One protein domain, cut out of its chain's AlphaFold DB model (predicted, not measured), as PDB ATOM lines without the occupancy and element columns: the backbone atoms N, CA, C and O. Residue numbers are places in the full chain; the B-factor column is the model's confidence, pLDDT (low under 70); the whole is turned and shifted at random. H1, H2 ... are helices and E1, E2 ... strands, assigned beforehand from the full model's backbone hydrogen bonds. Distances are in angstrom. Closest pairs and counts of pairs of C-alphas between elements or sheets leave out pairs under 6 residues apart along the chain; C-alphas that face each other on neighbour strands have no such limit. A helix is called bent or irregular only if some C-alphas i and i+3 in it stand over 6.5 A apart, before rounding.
ATOM      1  N   GLU A   2      55.827  -9.343 287.636       96.50
ATOM      2  CA  GLU A   2      54.978 -10.472 287.210       96.50
ATOM      3  C   GLU A   2      55.417 -11.811 287.801       96.50
ATOM      4  O   GLU A   2      54.577 -12.543 288.306       96.50
ATOM      5  N   ASP A   3      56.717 -12.108 287.817       96.38
ATOM      6  CA  ASP A   3      57.203 -13.380 288.367       96.38
ATOM      7  C   ASP A   3      56.978 -13.504 289.876       96.38
ATOM      8  O   ASP A   3      56.659 -14.585 290.358       96.38
ATOM      9  N   VAL A   4      57.056 -12.388 290.612       95.62
ATOM     10  CA  VAL A   4      56.730 -12.356 292.047       95.62
ATOM     11  C   VAL A   4      55.245 -12.656 292.252       95.62
ATOM     12  O   VAL A   4      54.895 -13.505 293.063       95.62
ATOM     13  N   LEU A   5      54.364 -12.009 291.483       96.00
ATOM     14  CA  LEU A   5      52.919 -12.252 291.546       96.00
ATOM     15  C   LEU A   5      52.577 -13.703 291.178       96.00
ATOM     16  O   LEU A   5      51.860 -14.380 291.915       96.00
ATOM     17  N   ARG A   6      53.161 -14.208 290.084       95.44
ATOM     18  CA  ARG A   6      52.993 -15.584 289.600       95.44
ATOM     19  C   ARG A   6      53.454 -16.608 290.631       95.44
ATOM     20  O   ARG A   6      52.757 -17.593 290.851       95.44
ATOM     21  N   GLY A   7      54.586 -16.358 291.294       95.06
ATOM     22  CA  GLY A   7      55.110 -17.203 292.370       95.06
ATOM     23  C   GLY A   7      54.164 -17.336 293.569       95.06
ATOM     24  O   GLY A   7      54.260 -18.305 294.315       95.06
ATOM     25  N   HIS A   8      53.210 -16.414 293.721       93.62
ATOM     26  CA  HIS A   8      52.166 -16.448 294.747       93.62
ATOM     27  C   HIS A   8      50.775 -16.801 294.196       93.62
ATOM     28  O   HIS A   8      49.775 -16.578 294.872       93.62
ATOM     29  N   GLY A   9      50.687 -17.335 292.973       92.75
ATOM     30  CA  GLY A   9      49.417 -17.729 292.354       92.75
ATOM     31  C   GLY A   9      48.529 -16.556 291.924       92.75
ATOM     32  O   GLY A   9      47.365 -16.758 291.580       92.75
ATOM     33  N   VAL A  10      49.053 -15.327 291.917       93.25
ATOM     34  CA  VAL A  10      48.310 -14.136 291.495       93.25
ATOM     35  C   VAL A  10      48.478 -13.944 289.994       93.25
ATOM     36  O   VAL A  10      49.587 -13.768 289.488       93.25
ATOM     37  N   THR A  11      47.360 -13.950 289.270       92.31
ATOM     38  CA  THR A  11      47.363 -13.669 287.830       92.31
ATOM     39  C   THR A  11      47.489 -12.169 287.591       92.31
ATOM     40  O   THR A  11      46.820 -11.362 288.240       92.31
ATOM     41  N   SER A  12      48.325 -11.791 286.626       95.50
ATOM     42  CA  SER A  12      48.495 -10.406 286.193       95.50
ATOM     43  C   SER A  12      48.262 -10.254 284.694       95.50
ATOM     44  O   SER A  12      48.580 -11.147 283.910       95.50
ATOM     45  N   ARG A  13      47.748  -9.093 284.286       96.50
ATOM     46  CA  ARG A  13      47.519  -8.719 282.889       96.50
ATOM     47  C   ARG A  13      48.305  -7.462 282.550       96.50
ATOM     48  O   ARG A  13      48.085  -6.409 283.150       96.50
ATOM     49  N   ARG A  14      49.175  -7.562 281.549       97.25
ATOM     50  CA  ARG A  14      49.861  -6.413 280.958       97.25
ATOM     51  C   ARG A  14      48.977  -5.758 279.898       97.25
ATOM     52  O   ARG A  14      48.354  -6.445 279.094       97.25
ATOM     53  N   VAL A  15      48.933  -4.432 279.900       97.88
ATOM     54  CA  VAL A  15      48.228  -3.617 278.907       97.88
ATOM     55  C   VAL A  15      49.222  -2.621 278.343       97.88
ATOM     56  O   VAL A  15      49.611  -1.679 279.030       97.88
ATOM     57  N   ALA A  16      49.667  -2.876 277.117       97.88
ATOM     58  CA  ALA A  16      50.579  -1.990 276.411       97.88
ATOM     59  C   ALA A  16      49.857  -0.719 275.940       97.88
ATOM     60  O   ALA A  16      48.653  -0.738 275.671       97.88
ATOM     61  N   ASN A  17      50.599   0.380 275.827       97.56
ATOM     62  CA  ASN A  17      50.152   1.543 275.071       97.56
ATOM     63  C   ASN A  17      50.191   1.250 273.554       97.56
ATOM     64  O   ASN A  17      50.676   0.205 273.121       97.56
ATOM     65  N   ALA A  18      49.666   2.173 272.742       97.62
ATOM     66  CA  ALA A  18      49.467   1.957 271.305       97.62
ATOM     67  C   ALA A  18      50.752   1.591 270.536       97.62
ATOM     68  O   ALA A  18      50.697   0.777 269.619       97.62
ATOM     69  N   ASP A  19      51.896   2.157 270.923       97.31
ATOM     70  CA  ASP A  19      53.199   1.926 270.282       97.31
ATOM     71  C   ASP A  19      54.050   0.838 270.965       97.31
ATOM     72  O   ASP A  19      55.183   0.593 270.559       97.31
ATOM     73  N   GLN A  20      53.513   0.175 271.995       96.12
ATOM     74  CA  GLN A  20      54.178  -0.874 272.775       96.12
ATOM     75  C   GLN A  20      55.475  -0.459 273.494       96.12
ATOM     76  O   GLN A  20      56.236  -1.321 273.935       96.12
ATOM     77  N   THR A  21      55.721   0.838 273.686       96.81
ATOM     78  CA  THR A  21      56.898   1.329 274.429       96.81
ATOM     79  C   THR A  21      56.696   1.334 275.944       96.81
ATOM     80  O   THR A  21      57.666   1.337 276.703       96.81
ATOM     81  N   LYS A  22      55.442   1.336 276.406       96.12
ATOM     82  CA  LYS A  22      55.070   1.360 277.825       96.12
ATOM     83  C   LYS A  22      53.926   0.401 278.089       96.12
ATOM     84  O   LYS A  22      53.119   0.101 277.212       96.12
ATOM     85  N   ALA A  23      53.815  -0.060 279.327       97.31
ATOM     86  CA  ALA A  23      52.687  -0.882 279.720       97.31
ATOM     87  C   ALA A  23      52.290  -0.659 281.172       97.31
ATOM     88  O   ALA A  23      53.141  -0.517 282.050       97.31
ATOM     89  N   ASN A  24      50.986  -0.733 281.414       97.56
ATOM     90  CA  ASN A  24      50.445  -0.938 282.746       97.56
ATOM     91  C   ASN A  24      50.414  -2.438 283.047       97.56
ATOM     92  O   ASN A  24      50.197  -3.262 282.154       97.56
ATOM     93  N   LEU A  25      50.591  -2.793 284.316       97.56
ATOM     94  CA  LEU A  25      50.416  -4.156 284.803       97.56
ATOM     95  C   LEU A  25      49.319  -4.163 285.864       97.56
ATOM     96  O   LEU A  25      49.457  -3.525 286.902       97.56
ATOM     97  N   TYR A  26      48.247  -4.904 285.603       96.56
ATOM     98  CA  TYR A  26      47.134  -5.067 286.530       96.56
ATOM     99  C   TYR A  26      47.199  -6.436 287.188       96.56
ATOM    100  O   TYR A  26      47.389  -7.441 286.505       96.56
ATOM    101  N   ALA A  27      46.989  -6.483 288.498       94.94
ATOM    102  CA  ALA A  27      46.804  -7.710 289.255       94.94
ATOM    103  C   ALA A  27      45.680  -7.497 290.268       94.94
ATOM    104  O   ALA A  27      45.578  -6.428 290.870       94.94
ATOM    105  N   THR A  28      44.840  -8.511 290.442       91.81
ATOM    106  CA  THR A  28      43.728  -8.485 291.394       91.81
ATOM    107  C   THR A  28      43.883  -9.670 292.330       91.81
ATOM    108  O   THR A  28      44.058 -10.799 291.875       91.81
ATOM    109  N   ILE A  29      43.844  -9.402 293.633       90.31
ATOM    110  CA  ILE A  29      43.833 -10.420 294.683       90.31
ATOM    111  C   ILE A  29      42.465 -10.352 295.357       90.31
ATOM    112  O   ILE A  29      42.004  -9.263 295.697       90.31
ATOM    113  N   GLY A  30      41.820 -11.505 295.532       86.75
ATOM    114  CA  GLY A  30      40.439 -11.588 296.005       86.75
ATOM    115  C   GLY A  30      39.407 -11.618 294.867       86.75
ATOM    116  O   GLY A  30      39.768 -11.733 293.693       86.75
ATOM    117  N   PRO A  31      38.106 -11.584 295.202       84.75
ATOM    118  CA  PRO A  31      37.032 -11.752 294.229       84.75
ATOM    119  C   PRO A  31      36.902 -10.546 293.287       84.75
ATOM    120  O   PRO A  31      37.003  -9.396 293.709       84.75
ATOM    121  N   THR A  54      77.231   9.942 294.436       95.94
ATOM    122  CA  THR A  54      78.380   9.555 295.288       95.94
ATOM    123  C   THR A  54      78.540   8.036 295.433       95.94
ATOM    124  O   THR A  54      79.406   7.566 296.162       95.94
ATOM    125  N   SER A  55      77.660   7.262 294.804       95.88
ATOM    126  CA  SER A  55      77.730   5.812 294.585       95.88
ATOM    127  C   SER A  55      76.974   5.504 293.301       95.88
ATOM    128  O   SER A  55      76.216   6.352 292.832       95.88
ATOM    129  N   ASP A  56      77.144   4.304 292.754       97.25
ATOM    130  CA  ASP A  56      76.369   3.875 291.590       97.25
ATOM    131  C   ASP A  56      74.853   4.047 291.862       97.25
ATOM    132  O   ASP A  56      74.347   3.503 292.851       97.25
ATOM    133  N   PRO A  57      74.117   4.821 291.037       97.88
ATOM    134  CA  PRO A  57      72.689   5.047 291.230       97.88
ATOM    135  C   PRO A  57      71.851   3.771 291.155       97.88
ATOM    136  O   PRO A  57      70.765   3.732 291.727       97.88
ATOM    137  N   PHE A  58      72.303   2.737 290.453       97.44
ATOM    138  CA  PHE A  58      71.543   1.506 290.238       97.44
ATOM    139  C   PHE A  58      71.975   0.360 291.158       97.44
ATOM    140  O   PHE A  58      71.356  -0.704 291.134       97.44
ATOM    141  N   VAL A  59      72.953   0.598 292.037       97.88
ATOM    142  CA  VAL A  59      73.316  -0.309 293.131       97.88
ATOM    143  C   VAL A  59      72.761   0.242 294.441       97.88
ATOM    144  O   VAL A  59      73.240   1.248 294.973       97.88
ATOM    145  N   LEU A  60      71.749  -0.435 294.990       97.44
ATOM    146  CA  LEU A  60      71.158  -0.060 296.273       97.44
ATOM    147  C   LEU A  60      72.231  -0.088 297.369       97.44
ATOM    148  O   LEU A  60      72.745  -1.148 297.718       97.44
ATOM    149  N   THR A  61      72.553   1.077 297.920       97.81
ATOM    150  CA  THR A  61      73.631   1.238 298.897       97.81
ATOM    151  C   THR A  61      73.063   1.758 300.207       97.81
ATOM    152  O   THR A  61      72.468   2.835 300.253       97.81
ATOM    153  N   GLN A  62      73.270   1.024 301.296       97.69
ATOM    154  CA  GLN A  62      72.895   1.483 302.630       97.69
ATOM    155  C   GLN A  62      74.000   2.359 303.233       97.69
ATOM    156  O   GLN A  62      75.177   2.005 303.184       97.69
ATOM    157  N   ARG A  63      73.630   3.500 303.827       97.44
ATOM    158  CA  ARG A  63      74.531   4.325 304.651       97.44
ATOM    159  C   ARG A  63      73.790   4.748 305.914       97.44
ATOM    160  O   ARG A  63      72.851   5.544 305.851       97.44
ATOM    161  N   GLY A  64      74.187   4.182 307.051       96.94
ATOM    162  CA  GLY A  64      73.401   4.266 308.281       96.94
ATOM    163  C   GLY A  64      72.015   3.647 308.078       96.94
ATOM    164  O   GLY A  64      71.891   2.534 307.572       96.94
ATOM    165  N   GLU A  65      70.968   4.392 308.418       97.50
ATOM    166  CA  GLU A  65      69.569   3.951 308.288       97.50
ATOM    167  C   GLU A  65      68.943   4.271 306.920       97.50
ATOM    168  O   GLU A  65      67.764   4.015 306.688       97.50
ATOM    169  N   ARG A  66      69.712   4.863 305.999       97.06
ATOM    170  CA  ARG A  66      69.205   5.328 304.702       97.06
ATOM    171  C   ARG A  66      69.642   4.405 303.570       97.06
ATOM    172  O   ARG A  66      70.792   3.969 303.521       97.06
ATOM    173  N   LEU A  67      68.728   4.171 302.629       97.56
ATOM    174  CA  LEU A  67      68.959   3.409 301.402       97.56
ATOM    175  C   LEU A  67      69.047   4.360 300.202       97.56
ATOM    176  O   LEU A  67      68.077   5.037 299.852       97.56
ATOM    177  N   TYR A  68      70.213   4.399 299.566       97.81
ATOM    178  CA  TYR A  68      70.519   5.263 298.432       97.81
ATOM    179  C   TYR A  68      70.463   4.468 297.131       97.81
ATOM    180  O   TYR A  68      71.067   3.404 297.017       97.81
ATOM    181  N   GLY A  69      69.740   5.000 296.150       97.81
ATOM    182  CA  GLY A  69      69.621   4.431 294.812       97.81
ATOM    183  C   GLY A  69      68.536   5.148 294.011       97.81
ATOM    184  O   GLY A  69      67.576   5.689 294.565       97.81
ATOM    185  N   ARG A  70      68.669   5.178 292.689       98.38
ATOM    186  CA  ARG A  70      67.678   5.729 291.771       98.38
ATOM    187  C   ARG A  70      66.409   4.885 291.835       98.38
ATOM    188  O   ARG A  70      66.396   3.688 291.555       98.38
ATOM    189  N   GLY A  71      65.317   5.553 292.177       97.94
ATOM    190  CA  GLY A  71      63.998   4.951 292.252       97.94
ATOM    191  C   GLY A  71      63.645   4.356 293.609       97.94
ATOM    192  O   GLY A  71      62.558   3.809 293.727       97.94
ATOM    193  N   THR A  72      64.507   4.460 294.632       97.69
ATOM    194  CA  THR A  72      64.170   3.984 295.985       97.69
ATOM    195  C   THR A  72      62.917   4.681 296.509       97.69
ATOM    196  O   THR A  72      61.905   4.019 296.710       97.69
ATOM    197  N   CYS A  73      62.943   6.009 296.651       96.06
ATOM    198  CA  CYS A  73      61.784   6.782 297.108       96.06
ATOM    199  C   CYS A  73      60.701   6.948 296.032       96.06
ATOM    200  O   CYS A  73      59.523   6.854 296.359       96.06
ATOM    201  N   ASP A  74      61.089   7.171 294.772       97.00
ATOM    202  CA  ASP A  74      60.164   7.411 293.654       97.00
ATOM    203  C   ASP A  74      60.329   6.365 292.537       97.00
ATOM    204  O   ASP A  74      61.188   6.499 291.667       97.00
ATOM    205  N   MET A  75      59.559   5.276 292.557       97.38
ATOM    206  CA  MET A  75      58.712   4.839 293.685       97.38
ATOM    207  C   MET A  75      58.818   3.339 293.971       97.38
ATOM    208  O   MET A  75      57.897   2.704 294.492       97.38
ATOM    209  N   LYS A  76      59.967   2.742 293.641       98.25
ATOM    210  CA  LYS A  76      60.170   1.292 293.705       98.25
ATOM    211  C   LYS A  76      60.060   0.739 295.123       98.25
ATOM    212  O   LYS A  76      59.630  -0.402 295.254       98.25
ATOM    213  N   ALA A  77      60.380   1.501 296.175       97.81
ATOM    214  CA  ALA A  77      60.181   1.021 297.546       97.81
ATOM    215  C   ALA A  77      58.699   0.781 297.865       97.81
ATOM    216  O   ALA A  77      58.371  -0.246 298.455       97.81
ATOM    217  N   PHE A  78      57.795   1.663 297.422       97.88
ATOM    218  CA  PHE A  78      56.357   1.444 297.591       97.88
ATOM    219  C   PHE A  78      55.912   0.153 296.897       97.88
ATOM    220  O   PHE A  78      55.240  -0.678 297.507       97.88
ATOM    221  N   LEU A  79      56.345  -0.060 295.650       97.62
ATOM    222  CA  LEU A  79      56.034  -1.287 294.915       97.62
ATOM    223  C   LEU A  79      56.614  -2.533 295.592       97.62
ATOM    224  O   LEU A  79      55.934  -3.552 295.676       97.62
ATOM    225  N   ALA A  80      57.846  -2.460 296.099       96.94
ATOM    226  CA  ALA A  80      58.475  -3.560 296.818       96.94
ATOM    227  C   ALA A  80      57.684  -3.930 298.082       96.94
ATOM    228  O   ALA A  80      57.435  -5.110 298.318       96.94
ATOM    229  N   LEU A  81      57.226  -2.938 298.853       96.94
ATOM    230  CA  LEU A  81      56.394  -3.156 300.038       96.94
ATOM    231  C   LEU A  81      55.020  -3.732 299.677       96.94
ATOM    232  O   LEU A  81      54.581  -4.686 300.315       96.94
ATOM    233  N   ALA A  82      54.370  -3.211 298.632       95.81
ATOM    234  CA  ALA A  82      53.094  -3.734 298.140       95.81
ATOM    235  C   ALA A  82      53.213  -5.198 297.680       95.81
ATOM    236  O   ALA A  82      52.340  -6.013 297.970       95.81
ATOM    237  N   LEU A  83      54.316  -5.559 297.017       95.94
ATOM    238  CA  LEU A  83      54.593  -6.939 296.612       95.94
ATOM    239  C   LEU A  83      54.936  -7.841 297.804       95.94
ATOM    240  O   LEU A  83      54.496  -8.986 297.836       95.94
ATOM    241  N   ALA A  84      55.663  -7.341 298.805       96.19
ATOM    242  CA  ALA A  84      56.039  -8.114 299.989       96.19
ATOM    243  C   ALA A  84      54.827  -8.585 300.814       96.19
ATOM    244  O   ALA A  84      54.901  -9.604 301.501       96.19
ATOM    245  N   VAL A  85      53.700  -7.869 300.741       93.38
ATOM    246  CA  VAL A  85      52.457  -8.235 301.439       93.38
ATOM    247  C   VAL A  85      51.510  -9.108 300.608       93.38
ATOM    248  O   VAL A  85      50.555  -9.644 301.168       93.38
ATOM    249  N   VAL A  86      51.786  -9.331 299.315       93.56
ATOM    250  CA  VAL A  86      50.976 -10.194 298.427       93.56
ATOM    251  C   VAL A  86      50.674 -11.572 299.030       93.56
ATOM    252  O   VAL A  86      49.503 -11.948 299.006       93.56
ATOM    253  N   PRO A  87      51.634 -12.313 299.623       90.88
ATOM    254  CA  PRO A  87      51.351 -13.639 300.178       90.88
ATOM    255  C   PRO A  87      50.261 -13.610 301.250       90.88
ATOM    256  O   PRO A  87      49.417 -14.496 301.289       90.88
ATOM    257  N   ARG A  88      50.233 -12.555 302.079       89.75
ATOM    258  CA  ARG A  88      49.231 -12.395 303.143       89.75
ATOM    259  C   ARG A  88      47.830 -12.198 302.569       89.75
ATOM    260  O   ARG A  88      46.876 -12.768 303.089       89.75
ATOM    261  N   PHE A  89      47.710 -11.420 301.493       86.12
ATOM    262  CA  PHE A  89      46.434 -11.204 300.810       86.12
ATOM    263  C   PHE A  89      46.002 -12.406 299.967       86.12
ATOM    264  O   PHE A  89      44.808 -12.641 299.829       86.12
ATOM    265  N   ALA A  90      46.947 -13.173 299.422       82.50
ATOM    266  CA  ALA A  90      46.654 -14.356 298.616       82.50
ATOM    267  C   ALA A  90      46.132 -15.532 299.461       82.50
ATOM    268  O   ALA A  90      45.298 -16.300 298.988       82.50
ATOM    269  N   THR A  91      46.599 -15.673 300.708       76.06
ATOM    270  CA  THR A  91      46.155 -16.738 301.627       76.06
ATOM    271  C   THR A  91      44.990 -16.329 302.524       76.06
ATOM    272  O   THR A  91      44.312 -17.186 303.086       76.06
ATOM    273  N   GLY A  92      44.780 -15.027 302.721       64.75
ATOM    274  CA  GLY A  92      43.683 -14.508 303.526       64.75
ATOM    275  C   GLY A  92      42.391 -14.453 302.720       64.75
ATOM    276  O   GLY A  92      42.374 -13.939 301.606       64.75
TER     277      GLY A  92
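Overview. This is residues 2 to 31 and 54 to 92 of the 97 residues of the protein "Acetylornithine deacetylase" of Pseudomonas sp. FW305-130 (UniProt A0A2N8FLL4). Look for a loose, flat frame: the hairpin of E1 and E2 lies at one end, the small hairpin of E3 and E4 at the other, and H2 with H3 makes a long helical path between the two ends. H1 packs near the open end of the E1 and E2 hairpin. The 69 printed residues hold H1, E1, E2, E3, E4, H2 and H3 in chain order, with two antiparallel two-strand sheets, E1 - E2 and E3 - E4, and the class is mixed. The radius of gyration of the C-alphas is 15.4 A, and their spans are 44 by 38 by 16 A.

Along the chain. Find C-alpha 12 at (48.495, -10.406, 286.193), where E1, residues 12 to 16, begins; E2 is residues 23 to 27, and each is 13.1 A long. H1 is residues 2 to 7, 8.5 A. E3, residues 61 to 63, and E4, residues 66 to 68, are short. H2, residues 72 to 84, runs 15.1 A from (64.170, 3.984, 295.985); it is irregular, with C-alphas 74 and 77 7.5 A apart. H3, residues 86 to 91, ends at (46.155, -16.738, 301.627).

Arrangement. In the hairpin E1 and E2, find N 13 and O 26 within hydrogen-bond range at 2.8 A. The closest C-alphas of H1 and E1, Glu 2 and Ser 12, are 6.6 A apart. H1 and H2 are close but not clearly touching, Val 4 to Leu 83 being the closest C-alphas at 7.4 A, at a shallow tilt of 26 degrees, the same way. H1 and H3 are close but not clearly touching, closest at C-alphas 5 and 86, 7.4 A. H2 and H3 meet only through their link. In the hairpin E3 and E4, N 68 and O 61 are 2.8 A apart, within hydrogen-bond range; E3 and H2 are apart. In H1 and H3 every O i to N i+4 pair is within hydrogen-bond range; in H2, 6 of 9.

Size, cuts and confidence. The C-alphas farthest apart, Pro 31 and Thr 54, are 46.5 A apart across the cut, where residues 32 to 53 are not printed. Of the links that are printed whole, none is long. Residue 92 is under 70 in pLDDT; the mean of the printed part is 94.8.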